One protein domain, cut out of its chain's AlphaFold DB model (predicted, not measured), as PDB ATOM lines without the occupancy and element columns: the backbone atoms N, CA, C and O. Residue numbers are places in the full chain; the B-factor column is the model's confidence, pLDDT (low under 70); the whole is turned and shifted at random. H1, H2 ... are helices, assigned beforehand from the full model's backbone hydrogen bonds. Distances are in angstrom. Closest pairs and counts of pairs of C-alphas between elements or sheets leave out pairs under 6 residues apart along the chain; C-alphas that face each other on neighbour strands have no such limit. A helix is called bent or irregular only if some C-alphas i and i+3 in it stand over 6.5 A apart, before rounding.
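AT A GLANCE: This is residues 417 to 505 and 544 to 560 of the 564 residues of an uncharacterized protein of Ascobolus immersus RN42 (UniProt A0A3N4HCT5). One long straight helix, H3, makes the longest axis, and three short helices, H1, H2 and H4, are set crosswise along one side of it: H2 at its first end, H1 next, and H4 towards its last end. The long loop of residues 454 to 475 folds out and back at the H2 end, and the last residues of H3, 499 to 504, stick out at the other end. The printed part has 106 residues with four named helices, in the order H1, H2, H3, H4, and no named strand; its class is all helix. It is only just loose, close to compact, with a radius of gyration of the C-alphas of 15.8 A, and elongated, spanning 48 by 30 by 27 A.

IN THESE COORDINATES: The printed part begins at Tyr 417, C-alpha at (-51.670, -2.678, 34.222), and residues 417 to 428 hold no named element. H1, residues 429 to 438, starts with C-alpha 429 at (-42.410, 1.420, 32.075) and is 14.2 A long from first to last C-alpha. H2, residues 446 to 453, is 10.0 A long. H3, residues 476 to 504, is 40.8 A long, from C-alpha 476 at (-32.428, -0.534, 45.422) to C-alpha 504 at (-62.688, -25.532, 34.295). It is neither bent nor irregular, but only just: C-alphas 478 and 481 are 6.3 A apart. H4, residues 549 to 559, is 15.3 A long and ends with C-alpha 559 at (-64.482, -7.286, 39.560).

HOW THE PARTS SIT: H1 and H3 are close but not clearly touching; their closest C-alphas, those of Leu 435 and Asp 483, are 7.2 A apart, and their lines are about perpendicular at 79 degrees. H1 and H2 are apart, but only just, at 8.3 A. H2 touches H3, with residues 478 to 479 of H3 alone; the closest C-alphas, those of Ile 452 and Tyr 478, are 6.8 A apart, and the lines are about perpendicular at 76 degrees. H3 and H4 only just touch, with 3 pairs of C-alphas within 8 A, and H3 does so with residues 494 to 497 alone. Their closest C-alphas, those of Arg 494 and Phe 551, are 7.7 A apart, and their lines are about perpendicular at 78 degrees. H4 is apart from H1 and from H2. In H1, H2 and H4 every O i to N i+4 pair is within hydrogen-bond range; in H3, 23 of 25 are.

THE WHOLE: The two C-alphas farthest apart, those of Gly 461 and Val 503, are 51.1 A apart. Residues 506 to 543 are not printed, and C-alphas 505 and 544 are 14.4 A apart across this cut. H1 to H2 is a short link and H2 to H3 a long one of 22 residues; H3 to H4 is the link across the cut. Residues 442 to 447, 499 to 505 and 555 to 560 stand free. The mean pLDDT of the printed part is 78.4, and residues 454 to 476, 544 to 549 and 559 to 560 are under 70.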
ATOM      1  N   TYR A 417     -53.044  -2.191  34.216       91.50
ATOM      2  CA  TYR A 417     -51.670  -2.678  34.222       91.50
ATOM      3  C   TYR A 417     -51.645  -4.162  33.858       91.50
ATOM      4  O   TYR A 417     -52.357  -4.967  34.456       91.50
ATOM      5  N   SER A 418     -50.775  -4.524  32.917       87.00
ATOM      6  CA  SER A 418     -50.504  -5.912  32.522       87.00
ATOM      7  C   SER A 418     -50.045  -6.787  33.692       87.00
ATOM      8  O   SER A 418     -50.265  -7.998  33.694       87.00
ATOM      9  N   ALA A 419     -49.410  -6.150  34.683       86.94
ATOM     10  CA  ALA A 419     -48.730  -6.789  35.799       86.94
ATOM     11  C   ALA A 419     -47.666  -7.807  35.355       86.94
ATOM     12  O   ALA A 419     -47.371  -8.779  36.054       86.94
ATOM     13  N   ILE A 420     -47.082  -7.555  34.184       88.31
ATOM     14  CA  ILE A 420     -45.963  -8.306  33.640       88.31
ATOM     15  C   ILE A 420     -44.716  -7.457  33.824       88.31
ATOM     16  O   ILE A 420     -44.698  -6.266  33.523       88.31
ATOM     17  N   ARG A 421     -43.683  -8.085  34.375       89.06
ATOM     18  CA  ARG A 421     -42.366  -7.483  34.520       89.06
ATOM     19  C   ARG A 421     -41.557  -7.816  33.271       89.06
ATOM     20  O   ARG A 421     -41.211  -8.978  33.067       89.06
ATOM     21  N   ASP A 422     -41.236  -6.813  32.462       88.62
ATOM     22  CA  ASP A 422     -40.399  -6.981  31.274       88.62
ATOM     23  C   ASP A 422     -39.002  -7.498  31.646       88.62
ATOM     24  O   ASP A 422     -38.495  -7.267  32.748       88.62
ATOM     25  N   ALA A 423     -38.312  -8.111  30.679       86.56
ATOM     26  CA  ALA A 423     -36.926  -8.567  30.833       86.56
ATOM     27  C   ALA A 423     -35.907  -7.423  31.014       86.56
ATOM     28  O   ALA A 423     -34.721  -7.671  31.238       86.56
ATOM     29  N   SER A 424     -36.345  -6.163  30.917       84.81
ATOM     30  CA  SER A 424     -35.487  -5.023  31.227       84.81
ATOM     31  C   SER A 424     -35.077  -5.035  32.702       84.81
ATOM     32  O   SER A 424     -35.794  -5.534  33.575       84.81
ATOM     33  N   GLU A 425     -33.930  -4.428  33.011       77.75
ATOM     34  CA  GLU A 425     -33.451  -4.329  34.396       77.75
ATOM     35  C   GLU A 425     -34.509  -3.697  35.321       77.75
ATOM     36  O   GLU A 425     -34.640  -4.085  36.483       77.75
ATOM     37  N   LEU A 426     -35.302  -2.767  34.777       74.06
ATOM     38  CA  LEU A 426     -36.325  -2.018  35.504       74.06
ATOM     39  C   LEU A 426     -37.712  -2.675  35.480       74.06
ATOM     40  O   LEU A 426     -38.622  -2.172  36.132       74.06
ATOM     41  N   GLY A 427     -37.890  -3.761  34.728       84.50
ATOM     42  CA  GLY A 427     -39.187  -4.417  34.574       84.50
ATOM     43  C   GLY A 427     -40.151  -3.738  33.599       84.50
ATOM     44  O   GLY A 427     -41.274  -4.203  33.469       84.50
ATOM     45  N   GLY A 428     -39.736  -2.680  32.898       86.81
ATOM     46  CA  GLY A 428     -40.578  -1.956  31.936       86.81
ATOM     47  C   GLY A 428     -41.255  -0.717  32.523       86.81
ATOM     48  O   GLY A 428     -41.279  -0.502  33.735       86.81
ATOM     49  N   THR A 429     -41.794   0.146  31.660       85.31
ATOM     50  CA  THR A 429     -42.410   1.420  32.075       85.31
ATOM     51  C   THR A 429     -43.712   1.219  32.843       85.31
ATOM     52  O   THR A 429     -43.929   1.893  33.847       85.31
ATOM     53  N   GLU A 430     -44.553   0.279  32.406       87.00
ATOM     54  CA  GLU A 430     -45.805  -0.061  33.094       87.00
ATOM     55  C   GLU A 430     -45.541  -0.629  34.488       87.00
ATOM     56  O   GLU A 430     -46.178  -0.222  35.457       87.00
ATOM     57  N   TRP A 431     -44.552  -1.515  34.608       89.75
ATOM     58  CA  TRP A 431     -44.167  -2.106  35.885       89.75
ATOM     59  C   TRP A 431     -43.644  -1.059  36.868       89.75
ATOM     60  O   TRP A 431     -44.039  -1.034  38.033       89.75
ATOM     61  N   VAL A 432     -42.797  -0.141  36.392       87.12
ATOM     62  CA  VAL A 432     -42.310   0.993  37.191       87.12
ATOM     63  C   VAL A 432     -43.461   1.905  37.629       87.12
ATOM     64  O   VAL A 432     -43.467   2.355  38.776       87.12
ATOM     65  N   ALA A 433     -44.435   2.165  36.755       87.50
ATOM     66  CA  ALA A 433     -45.610   2.970  37.088       87.50
ATOM     67  C   ALA A 433     -46.487   2.283  38.148       87.50
ATOM     68  O   ALA A 433     -46.846   2.910  39.146       87.50
ATOM     69  N   LEU A 434     -46.734   0.978  38.004       91.69
ATOM     70  CA  LEU A 434     -47.422   0.172  39.011       91.69
ATOM     71  C   LEU A 434     -46.691   0.234  40.358       91.69
ATOM     72  O   LEU A 434     -47.302   0.541  41.378       91.69
ATOM     73  N   LEU A 435     -45.379  -0.000  40.362       90.12
ATOM     74  CA  LEU A 435     -44.534   0.062  41.555       90.12
ATOM     75  C   LEU A 435     -44.654   1.410  42.282       90.12
ATOM     76  O   LEU A 435     -44.763   1.436  43.509       90.12
ATOM     77  N   GLN A 436     -44.668   2.520  41.540       88.19
ATOM     78  CA  GLN A 436     -44.882   3.856  42.098       88.19
ATOM     79  C   GLN A 436     -46.273   3.990  42.708       88.19
ATOM     80  O   GLN A 436     -46.377   4.322  43.890       88.19
ATOM     81  N   GLU A 437     -47.329   3.676  41.953       91.81
ATOM     82  CA  GLU A 437     -48.712   3.786  42.429       91.81
ATOM     83  C   GLU A 437     -48.970   2.926  43.672       91.81
ATOM     84  O   GLU A 437     -49.633   3.373  44.612       91.81
ATOM     85  N   VAL A 438     -48.367   1.738  43.743       94.06
ATOM     86  CA  VAL A 438     -48.436   0.865  44.918       94.06
ATOM     87  C   VAL A 438     -47.914   1.570  46.171       94.06
ATOM     88  O   VAL A 438     -48.489   1.403  47.246       94.06
ATOM     89  N   THR A 439     -46.904   2.437  46.070       92.19
ATOM     90  CA  THR A 439     -46.429   3.209  47.233       92.19
ATOM     91  C   THR A 439     -47.411   4.282  47.721       92.19
ATOM     92  O   THR A 439     -47.266   4.813  48.829       92.19
ATOM     93  N   HIS A 440     -48.426   4.615  46.919       90.81
ATOM     94  CA  HIS A 440     -49.503   5.537  47.281       90.81
ATOM     95  C   HIS A 440     -50.713   4.854  47.919       90.81
ATOM     96  O   HIS A 440     -51.533   5.553  48.516       90.81
ATOM     97  N   THR A 441     -50.779   3.523  47.887       93.19
ATOM     98  CA  THR A 441     -51.861   2.750  48.515       93.19
ATOM     99  C   THR A 441     -51.949   2.983  50.025       93.19
ATOM    100  O   THR A 441     -50.979   3.374  50.698       93.19
ATOM    101  N   LEU A 442     -53.144   2.787  50.583       91.50
ATOM    102  CA  LEU A 442     -53.435   3.058  51.988       91.50
ATOM    103  C   LEU A 442     -52.598   2.162  52.902       91.50
ATOM    104  O   LEU A 442     -51.978   2.672  53.839       91.50
ATOM    105  N   HIS A 443     -52.533   0.867  52.581       92.06
ATOM    106  CA  HIS A 443     -51.885  -0.151  53.410       92.06
ATOM    107  C   HIS A 443     -50.373  -0.274  53.189       92.06
ATOM    108  O   HIS A 443     -49.709  -1.024  53.910       92.06
ATOM    109  N   PHE A 444     -49.795   0.462  52.237       91.06
ATOM    110  CA  PHE A 444     -48.346   0.483  52.070       91.06
ATOM    111  C   PHE A 444     -47.659   1.209  53.233       91.06
ATOM    112  O   PHE A 444     -48.122   2.248  53.717       91.06
ATOM    113  N   ASN A 445     -46.519   0.673  53.680       88.69
ATOM    114  CA  ASN A 445     -45.766   1.235  54.797       88.69
ATOM    115  C   ASN A 445     -45.323   2.672  54.472       88.69
ATOM    116  O   ASN A 445     -44.458   2.888  53.625       88.69
ATOM    117  N   LYS A 446     -45.882   3.658  55.185       87.94
ATOM    118  CA  LYS A 446     -45.660   5.086  54.908       87.94
ATOM    119  C   LYS A 446     -44.210   5.531  55.101       87.94
ATOM    120  O   LYS A 446     -43.764   6.426  54.388       87.94
ATOM    121  N   ALA A 447     -43.456   4.902  56.004       87.06
ATOM    122  CA  ALA A 447     -42.034   5.197  56.165       87.06
ATOM    123  C   ALA A 447     -41.249   4.751  54.924       87.06
ATOM    124  O   ALA A 447     -40.472   5.528  54.371       87.06
ATOM    125  N   VAL A 448     -41.513   3.534  54.436       85.31
ATOM    126  CA  VAL A 448     -40.918   3.020  53.191       85.31
ATOM    127  C   VAL A 448     -41.367   3.862  51.995       85.31
ATOM    128  O   VAL A 448     -40.529   4.244  51.184       85.31
ATOM    129  N   ALA A 449     -42.647   4.242  51.934       86.75
ATOM    130  CA  ALA A 449     -43.191   5.131  50.907       86.75
ATOM    131  C   ALA A 449     -42.433   6.455  50.852       86.75
ATOM    132  O   ALA A 449     -42.049   6.910  49.786       86.75
ATOM    133  N   LEU A 450     -42.176   7.066  52.008       84.12
ATOM    134  CA  LEU A 450     -41.458   8.329  52.101       84.12
ATOM    135  C   LEU A 450     -39.991   8.182  51.678       84.12
ATOM    136  O   LEU A 450     -39.453   9.069  51.015       84.12
ATOM    137  N   HIS A 451     -39.351   7.058  52.013       80.75
ATOM    138  CA  HIS A 451     -38.017   6.743  51.507       80.75
ATOM    139  C   HIS A 451     -38.012   6.557  49.991       80.75
ATOM    140  O   HIS A 451     -37.098   7.056  49.349       80.75
ATOM    141  N   ILE A 452     -39.025   5.907  49.422       78.75
ATOM    142  CA  ILE A 452     -39.165   5.716  47.978       78.75
ATOM    143  C   ILE A 452     -39.438   7.054  47.258       78.75
ATOM    144  O   ILE A 452     -38.684   7.424  46.358       78.75
ATOM    145  N   ARG A 453     -40.435   7.824  47.714       74.81
ATOM    146  CA  ARG A 453     -40.891   9.104  47.131       74.81
ATOM    147  C   ARG A 453     -39.819  10.172  47.043       74.81
ATOM    148  O   ARG A 453     -39.771  10.930  46.083       74.81
ATOM    149  N   ARG A 454     -38.900  10.220  48.015       69.75
ATOM    150  CA  ARG A 454     -37.733  11.127  47.970       69.75
ATOM    151  C   ARG A 454     -36.882  10.948  46.710       69.75
ATOM    152  O   ARG A 454     -36.020  11.783  46.432       69.75
ATOM    153  N   PHE A 455     -37.071   9.849  45.990       65.00
ATOM    154  CA  PHE A 455     -36.279   9.455  44.838       65.00
ATOM    155  C   PHE A 455     -37.133   9.124  43.614       65.00
ATOM    156  O   PHE A 455     -36.601   8.541  42.667       65.00
ATOM    157  N   GLU A 456     -38.417   9.496  43.635       61.91
ATOM    158  CA  GLU A 456     -39.300   9.385  42.479       61.91
ATOM    159  C   GLU A 456     -38.734  10.150  41.278       61.91
ATOM    160  O   GLU A 456     -37.986  11.127  41.435       61.91
ATOM    161  N   PRO A 457     -39.031   9.671  40.063       57.66
ATOM    162  CA  PRO A 457     -38.516  10.276  38.861       57.66
ATOM    163  C   PRO A 457     -39.086  11.682  38.743       57.66
ATOM    164  O   PRO A 457     -40.296  11.900  38.761       57.66
ATOM    165  N   VAL A 458     -38.189  12.650  38.612       57.16
ATOM    166  CA  VAL A 458     -38.583  14.004  38.248       57.16
ATOM    167  C   VAL A 458     -39.087  13.912  36.813       57.16
ATOM    168  O   VAL A 458     -38.318  13.560  35.916       57.16
ATOM    169  N   ARG A 459     -40.381  14.175  36.608       59.72
ATOM    170  CA  ARG A 459     -40.895  14.470  35.271       59.72
ATOM    171  C   ARG A 459     -40.217  15.760  34.832       59.72
ATOM    172  O   ARG A 459     -40.388  16.790  35.484       59.72
ATOM    173  N   ILE A 460     -39.394  15.689  33.791       58.28
ATOM    174  CA  ILE A 460     -38.922  16.904  33.132       58.28
ATOM    175  C   ILE A 460     -40.145  17.538  32.444       58.28
ATOM    176  O   ILE A 460     -41.127  16.852  32.163       58.28
ATOM    177  N   GLY A 461     -40.143  18.862  32.255       48.09
ATOM    178  CA  GLY A 461     -41.281  19.631  31.725       48.09
ATOM    179  C   GLY A 461     -41.805  19.203  30.343       48.09
ATOM    180  O   GLY A 461     -42.832  19.707  29.910       48.09
ATOM    181  N   ASP A 462     -41.139  18.265  29.674       63.94
ATOM    182  CA  ASP A 462     -41.554  17.585  28.442       63.94
ATOM    183  C   ASP A 462     -42.401  16.317  28.691       63.94
ATOM    184  O   ASP A 462     -42.831  15.658  27.748       63.94
ATOM    185  N   GLY A 463     -42.645  15.957  29.954       60.56
ATOM    186  CA  GLY A 463     -43.328  14.723  30.346       60.56
ATOM    187  C   GLY A 463     -42.405  13.504  30.438       60.56
ATOM    188  O   GLY A 463     -42.859  12.435  30.852       60.56
ATOM    189  N   THR A 464     -41.110  13.649  30.130       58.03
ATOM    190  CA  THR A 464     -40.145  12.552  30.190       58.03
ATOM    191  C   THR A 464     -39.858  12.185  31.643       58.03
ATOM    192  O   THR A 464     -39.404  12.992  32.459       58.03
ATOM    193  N   VAL A 465     -40.129  10.927  31.988       59.19
ATOM    194  CA  VAL A 465     -39.895  10.371  33.321       59.19
ATOM    195  C   VAL A 465     -38.426   9.955  33.427       59.19
ATOM    196  O   VAL A 465     -38.034   8.912  32.906       59.19
ATOM    197  N   LEU A 466     -37.590  10.735  34.125       56.69
ATOM    198  CA  LEU A 466     -36.214  10.320  34.428       56.69
ATOM    199  C   LEU A 466     -36.197   9.220  35.502       56.69
ATOM    200  O   LEU A 466     -35.990   9.478  36.691       56.69
ATOM    201  N   SER A 467     -36.363   7.970  35.078       55.91
ATOM    202  CA  SER A 467     -36.324   6.771  35.932       55.91
ATOM    203  C   SER A 467     -34.944   6.486  36.554       55.91
ATOM    204  O   SER A 467     -34.846   5.749  37.536       55.91
ATOM    205  N   LEU A 468     -33.874   7.125  36.062       53.84
ATOM    206  CA  LEU A 468     -32.482   6.928  36.502       53.84
ATOM    207  C   LEU A 468     -32.265   7.103  38.019       53.84
ATOM    208  O   LEU A 468     -31.411   6.436  38.605       53.84
ATOM    209  N   ARG A 469     -33.036   7.975  38.690       52.38
ATOM    210  CA  ARG A 469     -32.874   8.224  40.138       52.38
ATOM    211  C   ARG A 469     -33.461   7.137  41.037       52.38
ATOM    212  O   ARG A 469     -32.984   7.003  42.171       52.38
ATOM    213  N   MET A 470     -34.422   6.357  40.543       56.31
ATOM    214  CA  MET A 470     -35.073   5.296  41.318       56.31
ATOM    215  C   MET A 470     -34.124   4.135  41.633       56.31
ATOM    216  O   MET A 470     -34.237   3.513  42.687       56.31
ATOM    217  N   PHE A 471     -33.132   3.892  40.772       58.38
ATOM    218  CA  PHE A 471     -32.332   2.663  40.808       58.38
ATOM    219  C   PHE A 471     -30.865   2.864  41.201       58.38
ATOM    220  O   PHE A 471     -30.034   1.974  40.994       58.38
ATOM    221  N   TYR A 472     -30.547   3.992  41.849       64.12
ATOM    222  CA  TYR A 472     -29.238   4.206  42.475       64.12
ATOM    223  C   TYR A 472     -28.924   3.045  43.435       64.12
ATOM    224  O   TYR A 472     -29.762   2.677  44.254       64.12
ATOM    225  N   ARG A 473     -27.716   2.471  43.372       64.44
ATOM    226  CA  ARG A 473     -27.359   1.190  44.026       64.44
ATOM    227  C   ARG A 473     -27.711   1.114  45.523       64.44
ATOM    228  O   ARG A 473     -28.233   0.105  45.977       64.44
ATOM    229  N   LYS A 474     -27.519   2.205  46.280       66.31
ATOM    230  CA  LYS A 474     -27.891   2.296  47.714       66.31
ATOM    231  C   LYS A 474     -29.408   2.312  47.972       66.31
ATOM    232  O   LYS A 474     -29.840   2.056  49.087       66.31
ATOM    233  N   LYS A 475     -30.205   2.652  46.961       63.84
ATOM    234  CA  LYS A 475     -31.657   2.872  47.038       63.84
ATOM    235  C   LYS A 475     -32.469   1.682  46.534       63.84
ATOM    236  O   LYS A 475     -33.628   1.554  46.920       63.84
ATOM    237  N   ARG A 476     -31.841   0.771  45.774       68.19
ATOM    238  CA  ARG A 476     -32.428  -0.534  45.422       68.19
ATOM    239  C   ARG A 476     -32.906  -1.300  46.656       68.19
ATOM    240  O   ARG A 476     -33.865  -2.040  46.544       68.19
ATOM    241  N   TYR A 477     -32.320  -1.060  47.832       78.06
ATOM    242  CA  TYR A 477     -32.723  -1.707  49.082       78.06
ATOM    243  C   TYR A 477     -34.221  -1.578  49.413       78.06
ATOM    244  O   TYR A 477     -34.800  -2.528  49.920       78.06
ATOM    245  N   TYR A 478     -34.860  -0.436  49.128       80.00
ATOM    246  CA  TYR A 478     -36.290  -0.253  49.425       80.00
ATOM    247  C   TYR A 478     -37.203  -0.716  48.287       80.00
ATOM    248  O   TYR A 478     -38.307  -1.188  48.542       80.00
ATOM    249  N   TRP A 479     -36.737  -0.598  47.044       80.25
ATOM    250  CA  TRP A 479     -37.496  -0.998  45.860       80.25
ATOM    251  C   TRP A 479     -37.472  -2.502  45.621       80.25
ATOM    252  O   TRP A 479     -38.487  -3.071  45.255       80.25
ATOM    253  N   HIS A 480     -36.337  -3.154  45.856       85.44
ATOM    254  CA  HIS A 480     -36.142  -4.567  45.554       85.44
ATOM    255  C   HIS A 480     -37.105  -5.476  46.334       85.44
ATOM    256  O   HIS A 480     -37.730  -6.322  45.709       85.44
ATOM    257  N   PRO A 481     -37.328  -5.311  47.653       88.44
ATOM    258  CA  PRO A 481     -38.334  -6.110  48.350       88.44
ATOM    259  C   PRO A 481     -39.745  -5.915  47.788       88.44
ATOM    260  O   PRO A 481     -40.519  -6.866  47.766       88.44
ATOM    261  N   LEU A 482     -40.079  -4.704  47.328       89.56
ATOM    262  CA  LEU A 482     -41.371  -4.430  46.705       89.56
ATOM    263  C   LEU A 482     -41.475  -5.071  45.313       89.56
ATOM    264  O   LEU A 482     -42.472  -5.725  45.044       89.56
ATOM    265  N   ASP A 483     -40.446  -4.932  44.472       91.25
ATOM    266  CA  ASP A 483     -40.350  -5.557  43.141       91.25
ATOM    267  C   ASP A 483     -40.559  -7.074  43.239       91.25
ATOM    268  O   ASP A 483     -41.467  -7.624  42.620       91.25
ATOM    269  N   PHE A 484     -39.811  -7.732  44.131       91.38
ATOM    270  CA  PHE A 484     -39.938  -9.170  44.372       91.38
ATOM    271  C   PHE A 484     -41.304  -9.563  44.932       91.38
ATOM    272  O   PHE A 484     -41.866 -10.569  44.508       91.38
ATOM    273  N   LEU A 485     -41.855  -8.782  45.868       91.25
ATOM    274  CA  LEU A 485     -43.181  -9.051  46.424       91.25
ATOM    275  C   LEU A 485     -44.266  -8.970  45.347       91.25
ATOM    276  O   LEU A 485     -45.156  -9.815  45.324       91.25
ATOM    277  N   LEU A 486     -44.211  -7.961  44.472       93.31
ATOM    278  CA  LEU A 486     -45.169  -7.820  43.380       93.31
ATOM    279  C   LEU A 486     -45.004  -8.942  42.359       93.31
ATOM    280  O   LEU A 486     -45.999  -9.549  41.974       93.31
ATOM    281  N   GLN A 487     -43.770  -9.257  41.965       94.25
ATOM    282  CA  GLN A 487     -43.498 -10.346  41.031       94.25
ATOM    283  C   GLN A 487     -44.048 -11.680  41.555       94.25
ATOM    284  O   GLN A 487     -44.777 -12.366  40.843       94.25
ATOM    285  N   ASP A 488     -43.778 -12.009  42.820       94.00
ATOM    286  CA  ASP A 488     -44.314 -13.207  43.471       94.00
ATOM    287  C   ASP A 488     -45.849 -13.173  43.586       94.00
ATOM    288  O   ASP A 488     -46.517 -14.170  43.310       94.00
ATOM    289  N   LEU A 489     -46.439 -12.028  43.946       94.75
ATOM    290  CA  LEU A 489     -47.893 -11.872  44.035       94.75
ATOM    291  C   LEU A 489     -48.578 -12.160  42.692       94.75
ATOM    292  O   LEU A 489     -49.552 -12.919  42.651       94.75
ATOM    293  N   PHE A 490     -48.094 -11.557  41.606       94.38
ATOM    294  CA  PHE A 490     -48.693 -11.725  40.285       94.38
ATOM    295  C   PHE A 490     -48.429 -13.112  39.704       94.38
ATOM    296  O   PHE A 490     -49.354 -13.697  39.139       94.38
ATOM    297  N   GLU A 491     -47.254 -13.700  39.934       92.56
ATOM    298  CA  GLU A 491     -46.969 -15.073  39.508       92.56
ATOM    299  C   GLU A 491     -47.854 -16.084  40.253       92.56
ATOM    300  O   GLU A 491     -48.499 -16.926  39.626       92.56
ATOM    301  N   ARG A 492     -48.018 -15.951  41.581       93.19
ATOM    302  CA  ARG A 492     -48.957 -16.786  42.354       93.19
ATOM    303  C   ARG A 492     -50.388 -16.674  41.830       93.19
ATOM    304  O   ARG A 492     -51.118 -17.668  41.799       93.19
ATOM    305  N   LYS A 493     -50.816 -15.474  41.423       91.12
ATOM    306  CA  LYS A 493     -52.151 -15.261  40.844       91.12
ATOM    307  C   LYS A 493     -52.291 -15.884  39.465       91.12
ATOM    308  O   LYS A 493     -53.288 -16.566  39.235       91.12
ATOM    309  N   ARG A 494     -51.291 -15.718  38.604       89.06
ATOM    310  CA  ARG A 494     -51.229 -16.348  37.286       89.06
ATOM    311  C   ARG A 494     -51.306 -17.869  37.398       89.06
ATOM    312  O   ARG A 494     -52.163 -18.480  36.768       89.06
ATOM    313  N   LEU A 495     -50.481 -18.480  38.250       90.56
ATOM    314  CA  LEU A 495     -50.476 -19.929  38.471       90.56
ATOM    315  C   LEU A 495     -51.820 -20.435  38.999       90.56
ATOM    316  O   LEU A 495     -52.351 -21.420  38.490       90.56
ATOM    317  N   LYS A 496     -52.411 -19.735  39.976       90.44
ATOM    318  CA  LYS A 496     -53.734 -20.091  40.497       90.44
ATOM    319  C   LYS A 496     -54.805 -20.045  39.407       90.44
ATOM    320  O   LYS A 496     -55.645 -20.936  39.345       90.44
ATOM    321  N   MET A 497     -54.776 -19.031  38.549       83.12
ATOM    322  CA  MET A 497     -55.707 -18.948  37.429       83.12
ATOM    323  C   MET A 497     -55.508 -20.067  36.422       83.12
ATOM    324  O   MET A 497     -56.495 -20.638  35.979       83.12
ATOM    325  N   LEU A 498     -54.259 -20.377  36.062       86.25
ATOM    326  CA  LEU A 498     -53.953 -21.484  35.159       86.25
ATOM    327  C   LEU A 498     -54.507 -22.800  35.707       86.25
ATOM    328  O   LEU A 498     -55.060 -23.586  34.943       86.25
ATOM    329  N   GLU A 499     -54.421 -23.012  37.019       89.31
ATOM    330  CA  GLU A 499     -54.987 -24.187  37.678       89.31
ATOM    331  C   GLU A 499     -56.522 -24.197  37.645       89.31
ATOM    332  O   GLU A 499     -57.127 -25.175  37.209       89.31
ATOM    333  N   GLU A 500     -57.170 -23.085  38.007       85.62
ATOM    334  CA  GLU A 500     -58.629 -22.943  37.888       85.62
ATOM    335  C   GLU A 500     -59.103 -23.176  36.447       85.62
ATOM    336  O   GLU A 500     -60.163 -23.762  36.224       85.62
ATOM    337  N   TRP A 501     -58.313 -22.753  35.460       80.25
ATOM    338  CA  TRP A 501     -58.606 -22.952  34.046       80.25
ATOM    339  C   TRP A 501     -58.425 -24.404  33.608       80.25
ATOM    340  O   TRP A 501     -59.276 -24.922  32.894       80.25
ATOM    341  N   ARG A 502     -57.365 -25.084  34.059       81.31
ATOM    342  CA  ARG A 502     -57.154 -26.519  33.803       81.31
ATOM    343  C   ARG A 502     -58.305 -27.369  34.331       81.31
ATOM    344  O   ARG A 502     -58.691 -28.321  33.667       81.31
ATOM    345  N   VAL A 503     -58.859 -27.007  35.487       84.69
ATOM    346  CA  VAL A 503     -60.030 -27.683  36.065       84.69
ATOM    347  C   VAL A 503     -61.318 -27.309  35.321       84.69
ATOM    348  O   VAL A 503     -62.184 -28.157  35.120       84.69
ATOM    349  N   ALA A 504     -61.465 -26.043  34.915       78.69
ATOM    350  CA  ALA A 504     -62.688 -25.532  34.295       78.69
ATOM    351  C   ALA A 504     -62.832 -25.859  32.807       78.69
ATOM    352  O   ALA A 504     -63.960 -25.900  32.318       78.69
ATOM    353  N   VAL A 505     -61.734 -26.052  32.076       75.75
ATOM    354  CA  VAL A 505     -61.761 -26.601  30.722       75.75
ATOM    355  C   VAL A 505     -61.895 -28.106  30.908       75.75
ATOM    356  O   VAL A 505     -60.879 -28.748  31.176       75.75
ATOM    357  N   GLN A 544     -51.142 -18.650  27.508       55.50
ATOM    358  CA  GLN A 544     -49.831 -19.266  27.273       55.50
ATOM    359  C   GLN A 544     -48.813 -18.241  26.785       55.50
ATOM    360  O   GLN A 544     -47.642 -18.312  27.154       55.50
ATOM    361  N   ASP A 545     -49.282 -17.275  26.006       52.44
ATOM    362  CA  ASP A 545     -48.544 -16.080  25.674       52.44
ATOM    363  C   ASP A 545     -48.289 -15.325  26.978       52.44
ATOM    364  O   ASP A 545     -49.177 -15.176  27.825       52.44
ATOM    365  N   THR A 546     -47.082 -14.802  27.151       53.03
ATOM    366  CA  THR A 546     -46.737 -13.836  28.207       53.03
ATOM    367  C   THR A 546     -47.442 -12.492  27.980       53.03
ATOM    368  O   THR A 546     -46.900 -11.435  28.279       53.03
ATOM    369  N   SER A 547     -48.633 -12.520  27.388       54.34
ATOM    370  CA  SER A 547     -49.412 -11.370  26.993       54.34
ATOM    371  C   SER A 547     -50.109 -10.778  28.223       54.34
ATOM    372  O   SER A 547     -50.724 -11.519  28.997       54.34
ATOM    373  N   PRO A 548     -50.104  -9.443  28.380       58.72
ATOM    374  CA  PRO A 548     -50.887  -8.682  29.364       58.72
ATOM    375  C   PRO A 548     -52.360  -9.090  29.531       58.72
ATOM    376  O   PRO A 548     -52.995  -8.779  30.541       58.72
ATOM    377  N   SER A 549     -52.932  -9.764  28.530       66.50
ATOM    378  CA  SER A 549     -54.353 -10.093  28.447       66.50
ATOM    379  C   SER A 549     -54.867 -10.951  29.602       66.50
ATOM    380  O   SER A 549     -56.010 -10.757  30.020       66.50
ATOM    381  N   TRP A 550     -54.067 -11.876  30.151       77.75
ATOM    382  CA  TRP A 550     -54.551 -12.802  31.189       77.75
ATOM    383  C   TRP A 550     -55.055 -12.058  32.435       77.75
ATOM    384  O   TRP A 550     -56.127 -12.378  32.962       77.75
ATOM    385  N   PHE A 551     -54.326 -11.028  32.875       76.62
ATOM    386  CA  PHE A 551     -54.665 -10.275  34.078       76.62
ATOM    387  C   PHE A 551     -55.877  -9.370  33.846       76.62
ATOM    388  O   PHE A 551     -56.764  -9.288  34.693       76.62
ATOM    389  N   ILE A 552     -55.987  -8.765  32.662       76.62
ATOM    390  CA  ILE A 552     -57.167  -7.981  32.275       76.62
ATOM    391  C   ILE A 552     -58.421  -8.872  32.258       76.62
ATOM    392  O   ILE A 552     -59.480  -8.476  32.753       76.62
ATOM    393  N   HIS A 553     -58.318 -10.105  31.750       73.44
ATOM    394  CA  HIS A 553     -59.420 -11.070  31.789       73.44
ATOM    395  C   HIS A 553     -59.791 -11.484  33.216       73.44
ATOM    396  O   HIS A 553     -60.979 -11.556  33.542       73.44
ATOM    397  N   TRP A 554     -58.800 -11.712  34.081       81.31
ATOM    398  CA  TRP A 554     -59.024 -11.969  35.505       81.31
ATOM    399  C   TRP A 554     -59.764 -10.823  36.188       81.31
ATOM    400  O   TRP A 554     -60.796 -11.041  36.827       81.31
ATOM    401  N   ALA A 555     -59.254  -9.604  36.008       76.25
ATOM    402  CA  ALA A 555     -59.810  -8.389  36.573       76.25
ATOM    403  C   ALA A 555     -61.283  -8.239  36.178       76.25
ATOM    404  O   ALA A 555     -62.148  -8.112  37.044       76.25
ATOM    405  N   ARG A 556     -61.589  -8.382  34.883       80.12
ATOM    406  CA  ARG A 556     -62.965  -8.345  34.363       80.12
ATOM    407  C   ARG A 556     -63.855  -9.438  34.961       80.12
ATOM    408  O   ARG A 556     -65.003  -9.164  35.303       80.12
ATOM    409  N   ARG A 557     -63.345 -10.666  35.118       78.12
ATOM    410  CA  ARG A 557     -64.110 -11.797  35.673       78.12
ATOM    411  C   ARG A 557     -64.457 -11.607  37.151       78.12
ATOM    412  O   ARG A 557     -65.569 -11.934  37.550       78.12
ATOM    413  N   HIS A 558     -63.520 -11.113  37.959       74.00
ATOM    414  CA  HIS A 558     -63.688 -11.037  39.416       74.00
ATOM    415  C   HIS A 558     -64.228  -9.700  39.922       74.00
ATOM    416  O   HIS A 558     -64.804  -9.660  41.008       74.00
ATOM    417  N   HIS A 559     -64.059  -8.625  39.156       69.50
ATOM    418  CA  HIS A 559     -64.482  -7.286  39.560       69.50
ATOM    419  C   HIS A 559     -65.636  -6.723  38.714       69.50
ATOM    420  O   HIS A 559     -66.150  -5.654  39.030       69.50
ATOM    421  N   GLY A 560     -66.122  -7.477  37.719       62.53
ATOM    422  CA  GLY A 560     -67.325  -7.156  36.948       62.53
ATOM    423  C   GLY A 560     -67.111  -6.128  35.828       62.53
ATOM    424  O   GLY A 560     -65.993  -5.716  35.530       62.53
TER     425      GLY A 560